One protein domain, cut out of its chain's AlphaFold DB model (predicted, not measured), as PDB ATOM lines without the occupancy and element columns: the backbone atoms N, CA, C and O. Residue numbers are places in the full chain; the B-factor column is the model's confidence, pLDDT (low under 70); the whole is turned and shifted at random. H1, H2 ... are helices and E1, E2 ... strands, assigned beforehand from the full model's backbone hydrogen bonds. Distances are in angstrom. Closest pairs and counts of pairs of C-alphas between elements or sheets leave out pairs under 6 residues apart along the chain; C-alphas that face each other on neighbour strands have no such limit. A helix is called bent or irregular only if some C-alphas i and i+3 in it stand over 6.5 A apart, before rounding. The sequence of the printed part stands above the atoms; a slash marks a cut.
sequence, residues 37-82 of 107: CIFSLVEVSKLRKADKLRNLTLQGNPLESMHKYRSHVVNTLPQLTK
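AT A GLANCE: This is residues 37 to 82 of the 107 residues of a protein of Timema douglasi (UniProt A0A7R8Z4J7). Two helices, H1 and H3, lie side by side and run the same way, and the chain comes back between them as an extended stretch through the short strand E1, which stands across from both. The small helix H2 sits at the turn from that stretch to H3, and the last printed residues come back toward E1. The printed part has 46 residues, with three named helices and one named strand in the order H1, E1, H2, H3; E1 pairs with no named strand, and the class is mostly helix. The whole is compact, with a radius of gyration of the C-alphas of 9.9 A, and elongated, spanning 26 by 16 by 15 A.

IN THESE COORDINATES: H1 is residues 41 to 49, 14.4 A long, from C-alpha 41 at (232.126, 264.911, 368.160). It is neither bent nor irregular, but only just: C-alphas 46 and 49 are 6.0 A apart. E1 is residues 55 to 57, 7.0 A long, from C-alpha 55 at (239.484, 262.863, 382.862). H2 is residues 62 to 65, 5.9 A long. H3 is residues 69 to 76, 10.4 A long, to C-alpha 76 at (228.313, 266.816, 375.793).

HOW THE PARTS SIT: H1 and H3 touch, their closest C-alphas those of Ser 45 and Thr 76, 6.0 A apart. They run the same way at a shallow tilt of 33 degrees, only just short of steep. H2 is close to H1 but not clearly touching, the closest C-alphas being those of Leu 41 and Leu 63, 7.2 A apart. H2 is also close to H3 but not clearly touching, with the C-alphas of Leu 63 and Tyr 69 closest at 6.9 A. E1 is apart from H1, H2 and H3. In H3 every O i to N i+4 pair is within hydrogen-bond range; in H1 2 of 5 are, beside 6 of 6 O i to N i+3 pairs, and H2 is too short for an O i to N i+4 pair.

THE WHOLE: The C-alphas farthest apart, those of Lys 52 and His 67, are 26.9 A apart. The printed part has no cut, and the links H1 to E1, E1 to H2 and H2 to H3 are tight. The mean pLDDT of the printed part is 83.0, and no printed residue is under 70.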
ATOM      1  N   CYS A  37     242.949 259.251 365.667       73.06
ATOM      2  CA  CYS A  37     242.292 259.756 364.462       73.06
ATOM      3  C   CYS A  37     240.787 259.968 364.688       73.06
ATOM      4  O   CYS A  37     239.961 259.470 363.921       73.06
ATOM      5  N   ILE A  38     240.405 260.665 365.761       77.62
ATOM      6  CA  ILE A  38     239.001 260.993 366.024       77.62
ATOM      7  C   ILE A  38     238.675 262.313 365.314       77.62
ATOM      8  O   ILE A  38     239.246 263.366 365.599       77.62
ATOM      9  N   PHE A  39     237.742 262.253 364.366       78.06
ATOM     10  CA  PHE A  39     237.314 263.408 363.567       78.06
ATOM     11  C   PHE A  39     235.926 263.924 363.966       78.06
ATOM     12  O   PHE A  39     235.518 264.987 363.512       78.06
ATOM     13  N   SER A  40     235.182 263.173 364.787       77.56
ATOM     14  CA  SER A  40     233.762 263.428 365.032       77.56
ATOM     15  C   SER A  40     233.436 263.583 366.514       77.56
ATOM     16  O   SER A  40     233.755 262.727 367.337       77.56
ATOM     17  N   LEU A  41     232.710 264.655 366.837       79.19
ATOM     18  CA  LEU A  41     232.126 264.911 368.160       79.19
ATOM     19  C   LEU A  41     231.010 263.909 368.512       79.19
ATOM     20  O   LEU A  41     230.670 263.726 369.682       79.19
ATOM     21  N   VAL A  42     230.468 263.214 367.507       80.62
ATOM     22  CA  VAL A  42     229.501 262.124 367.702       80.62
ATOM     23  C   VAL A  42     230.136 260.989 368.504       80.62
ATOM     24  O   VAL A  42     229.496 260.447 369.402       80.62
ATOM     25  N   GLU A  43     231.413 260.692 368.265       77.88
ATOM     26  CA  GLU A  43     232.140 259.687 369.040       77.88
ATOM     27  C   GLU A  43     232.250 260.113 370.499       77.88
ATOM     28  O   GLU A  43     231.849 259.376 371.397       77.88
ATOM     29  N   VAL A  44     232.653 261.359 370.748       81.94
ATOM     30  CA  VAL A  44     232.705 261.925 372.104       81.94
ATOM     31  C   VAL A  44     231.354 261.794 372.818       81.94
ATOM     32  O   VAL A  44     231.310 261.533 374.014       81.94
ATOM     33  N   SER A  45     230.242 261.887 372.089       82.19
ATOM     34  CA  SER A  45     228.898 261.740 372.657       82.19
ATOM     35  C   SER A  45     228.609 260.324 373.161       82.19
ATOM     36  O   SER A  45     227.849 260.160 374.115       82.19
ATOM     37  N   LYS A  46     229.251 259.295 372.597       80.94
ATOM     38  CA  LYS A  46     229.150 257.916 373.096       80.94
ATOM     39  C   LYS A  46     229.791 257.767 374.478       80.94
ATOM     40  O   LYS A  46     229.249 257.049 375.314       80.94
ATOM     41  N   LEU A  47     230.860 258.526 374.773       79.56
ATOM     42  CA  LEU A  47     231.492 258.575 376.106       79.56
ATOM     43  C   LEU A  47     230.538 259.040 377.210       79.56
ATOM     44  O   LEU A  47     230.822 258.824 378.387       79.56
ATOM     45  N   ARG A  48     229.379 259.609 376.855       82.38
ATOM     46  CA  ARG A  48     228.336 259.949 377.819       82.38
ATOM     47  C   ARG A  48     227.853 258.726 378.602       82.38
ATOM     48  O   ARG A  48     227.510 258.883 379.766       82.38
ATOM     49  N   LYS A  49     227.887 257.527 378.000       79.81
ATOM     50  CA  LYS A  49     227.555 256.252 378.664       79.81
ATOM     51  C   LYS A  49     228.523 255.898 379.806       79.81
ATOM     52  O   LYS A  49     228.201 255.063 380.640       79.81
ATOM     53  N   ALA A  50     229.715 256.498 379.847       80.75
ATOM     54  CA  ALA A  50     230.671 256.312 380.932       80.75
ATOM     55  C   ALA A  50     230.427 257.356 382.040       80.75
ATOM     56  O   ALA A  50     231.110 258.379 382.121       80.75
ATOM     57  N   ASP A  51     229.466 257.093 382.931       80.00
ATOM     58  CA  ASP A  51     229.059 258.025 384.003       80.00
ATOM     59  C   ASP A  51     230.188 258.402 384.980       80.00
ATOM     60  O   ASP A  51     230.194 259.478 385.591       80.00
ATOM     61  N   LYS A  52     231.172 257.510 385.139       83.44
ATOM     62  CA  LYS A  52     232.313 257.701 386.048       83.44
ATOM     63  C   LYS A  52     233.515 258.373 385.391       83.44
ATOM     64  O   LYS A  52     234.501 258.609 386.093       83.44
ATOM     65  N   LEU A  53     233.442 258.704 384.101       85.06
ATOM     66  CA  LEU A  53     234.532 259.367 383.398       85.06
ATOM     67  C   LEU A  53     234.700 260.798 383.928       85.06
ATOM     68  O   LEU A  53     233.756 261.582 383.983       85.06
ATOM     69  N   ARG A  54     235.921 261.129 384.349       87.75
ATOM     70  CA  ARG A  54     236.293 262.425 384.939       87.75
ATOM     71  C   ARG A  54     237.424 263.103 384.178       87.75
ATOM     72  O   ARG A  54     237.486 264.326 384.164       87.75
ATOM     73  N   ASN A  55     238.308 262.341 383.547       87.62
ATOM     74  CA  ASN A  55     239.484 262.863 382.862       87.62
ATOM     75  C   ASN A  55     239.511 262.344 381.426       87.62
ATOM     76  O   ASN A  55     239.502 261.131 381.225       87.62
ATOM     77  N   LEU A  56     239.579 263.252 380.457       86.94
ATOM     78  CA  LEU A  56     239.662 262.935 379.035       86.94
ATOM     79  C   LEU A  56     240.801 263.719 378.382       86.94
ATOM     80  O   LEU A  56     241.068 264.865 378.742       86.94
ATOM     81  N   THR A  57     241.480 263.117 377.417       86.50
ATOM     82  CA  THR A  57     242.481 263.797 376.589       86.50
ATOM     83  C   THR A  57     242.262 263.389 375.145       86.50
ATOM     84  O   THR A  57     242.310 262.204 374.845       86.50
ATOM     85  N   LEU A  58     242.010 264.355 374.273       84.19
ATOM     86  CA  LEU A  58     241.839 264.197 372.829       84.19
ATOM     87  C   LEU A  58     242.875 265.029 372.057       84.19
ATOM     88  O   LEU A  58     242.782 265.143 370.838       84.19
ATOM     89  N   GLN A  59     243.871 265.587 372.741       82.88
ATOM     90  CA  GLN A  59     244.925 266.374 372.119       82.88
ATOM     91  C   GLN A  59     245.611 265.625 370.966       82.88
ATOM     92  O   GLN A  59     245.877 264.426 371.061       82.88
ATOM     93  N   GLY A  60     245.890 266.306 369.857       77.38
ATOM     94  CA  GLY A  60     246.469 265.663 368.671       77.38
ATOM     95  C   GLY A  60     245.489 264.761 367.906       77.38
ATOM     96  O   GLY A  60     245.929 263.915 367.130       77.38
ATOM     97  N   ASN A  61     244.178 264.936 368.118       82.56
ATOM     98  CA  ASN A  61     243.147 264.424 367.221       82.56
ATOM     99  C   ASN A  61     242.687 265.526 366.250       82.56
ATOM    100  O   ASN A  61     242.597 266.688 366.636       82.56
ATOM    101  N   PRO A  62     242.284 265.173 365.021       81.25
ATOM    102  CA  PRO A  62     241.748 266.112 364.032       81.25
ATOM    103  C   PRO A  62     240.573 266.974 364.525       81.25
ATOM    104  O   PRO A  62     240.432 268.126 364.118       81.25
ATOM    105  N   LEU A  63     239.738 266.436 365.422       83.19
ATOM    106  CA  LEU A  63     238.626 267.168 366.036       83.19
ATOM    107  C   LEU A  63     239.066 268.372 366.887       83.19
ATOM    108  O   LEU A  63     238.257 269.269 367.107       83.19
ATOM    109  N   GLU A  64     240.324 268.421 367.342       82.12
ATOM    110  CA  GLU A  64     240.882 269.560 368.088       82.12
ATOM    111  C   GLU A  64     240.816 270.849 367.253       82.12
ATOM    112  O   GLU A  64     240.597 271.934 367.786       82.12
ATOM    113  N   SER A  65     240.910 270.718 365.925       81.94
ATOM    114  CA  SER A  65     240.809 271.836 364.987       81.94
ATOM    115  C   SER A  65     239.378 272.377 364.823       81.94
ATOM    116  O   SER A  65     239.190 273.381 364.130       81.94
ATOM    117  N   MET A  66     238.353 271.741 365.407       82.19
ATOM    118  CA  MET A  66     236.977 272.232 365.314       82.19
ATOM    119  C   MET A  66     236.762 273.472 366.185       82.19
ATOM    120  O   MET A  66     237.093 273.516 367.373       82.19
ATOM    121  N   HIS A  67     236.109 274.482 365.612       78.38
ATOM    122  CA  HIS A  67     235.723 275.674 366.354       78.38
ATOM    123  C   HIS A  67     234.782 275.300 367.513       78.38
ATOM    124  O   HIS A  67     233.792 274.599 367.314       78.38
ATOM    125  N   LYS A  68     235.090 275.773 368.728       80.88
ATOM    126  CA  LYS A  68     234.372 275.431 369.975       80.88
ATOM    127  C   LYS A  68     234.411 273.945 370.354       80.88
ATOM    128  O   LYS A  68     233.568 273.515 371.138       80.88
ATOM    129  N   TYR A  69     235.396 273.182 369.873       86.19
ATOM    130  CA  TYR A  69     235.617 271.784 370.259       86.19
ATOM    131  C   TYR A  69     235.505 271.583 371.781       86.19
ATOM    132  O   TYR A  69     234.642 270.842 372.244       86.19
ATOM    133  N   ARG A  70     236.299 272.324 372.564       86.06
ATOM    134  CA  ARG A  70     236.317 272.226 374.030       86.06
ATOM    135  C   ARG A  70     234.939 272.454 374.648       86.06
ATOM    136  O   ARG A  70     234.467 271.605 375.398       86.06
ATOM    137  N   SER A  71     234.275 273.560 374.307       83.75
ATOM    138  CA  SER A  71     232.930 273.868 374.811       83.75
ATOM    139  C   SER A  71     231.922 272.788 374.425       83.75
ATOM    140  O   SER A  71     231.087 272.411 375.239       83.75
ATOM    141  N   HIS A  72     232.025 272.243 373.210       86.44
ATOM    142  CA  HIS A  72     231.158 271.164 372.758       86.44
ATOM    143  C   HIS A  72     231.383 269.880 373.566       86.44
ATOM    144  O   HIS A  72     230.419 269.297 374.045       86.44
ATOM    145  N   VAL A  73     232.635 269.466 373.791       87.12
ATOM    146  CA  VAL A  73     232.954 268.288 374.619       87.12
ATOM    147  C   VAL A  73     232.478 268.468 376.052       87.12
ATOM    148  O   VAL A  73     231.851 267.566 376.597       87.12
ATOM    149  N   VAL A  74     232.767 269.619 376.660       87.00
ATOM    150  CA  VAL A  74     232.372 269.934 378.039       87.00
ATOM    151  C   VAL A  74     230.853 269.896 378.198       87.00
ATOM    152  O   VAL A  74     230.355 269.363 379.185       87.00
ATOM    153  N   ASN A  75     230.118 270.412 377.212       84.94
ATOM    154  CA  ASN A  75     228.659 270.387 377.205       84.94
ATOM    155  C   ASN A  75     228.097 268.973 376.977       84.94
ATOM    156  O   ASN A  75     227.123 268.575 377.608       84.94
ATOM    157  N   THR A  76     228.717 268.197 376.089       86.25
ATOM    158  CA  THR A  76     228.313 266.816 375.793       86.25
ATOM    159  C   THR A  76     228.615 265.866 376.955       86.25
ATOM    160  O   THR A  76     227.860 264.922 377.198       86.25
ATOM    161  N   LEU A  77     229.703 266.121 377.684       86.94
ATOM    162  CA  LEU A  77     230.198 265.310 378.792       86.94
ATOM    163  C   LEU A  77     230.304 266.145 380.078       86.94
ATOM    164  O   LEU A  77     231.412 266.397 380.570       86.94
ATOM    165  N   PRO A  78     229.169 266.548 380.681       84.19
ATOM    166  CA  PRO A  78     229.165 267.364 381.895       84.19
ATOM    167  C   PRO A  78     229.810 266.651 383.095       84.19
ATOM    168  O   PRO A  78     230.194 267.290 384.074       84.19
ATOM    169  N   GLN A  79     229.967 265.327 383.031       85.81
ATOM    170  CA  GLN A  79     230.645 264.535 384.052       85.81
ATOM    171  C   GLN A  79     232.171 264.744 384.087       85.81
ATOM    172  O   GLN A  79     232.798 264.364 385.080       85.81
ATOM    173  N   LEU A  80     232.775 265.340 383.047       87.31
ATOM    174  CA  LEU A  80     234.221 265.561 382.959       87.31
ATOM    175  C   LEU A  80     234.700 266.674 383.888       87.31
ATOM    176  O   LEU A  80     234.208 267.797 383.857       87.31
ATOM    177  N   THR A  81     235.735 266.380 384.665       89.06
ATOM    178  CA  THR A  81     236.456 267.328 385.525       89.06
ATOM    179  C   THR A  81     237.717 267.867 384.853       89.06
ATOM    180  O   THR A  81     238.123 268.992 385.128       89.06
ATOM    181  N   LYS A  82     238.359 267.081 383.981       89.12
ATOM    182  CA  LYS A  82     239.532 267.508 383.210       89.12
ATOM    183  C   LYS A  82     239.408 267.095 381.749       89.12
ATOM    184  O   LYS A  82     239.106 265.936 381.467       89.12
TER     185      LYS A  82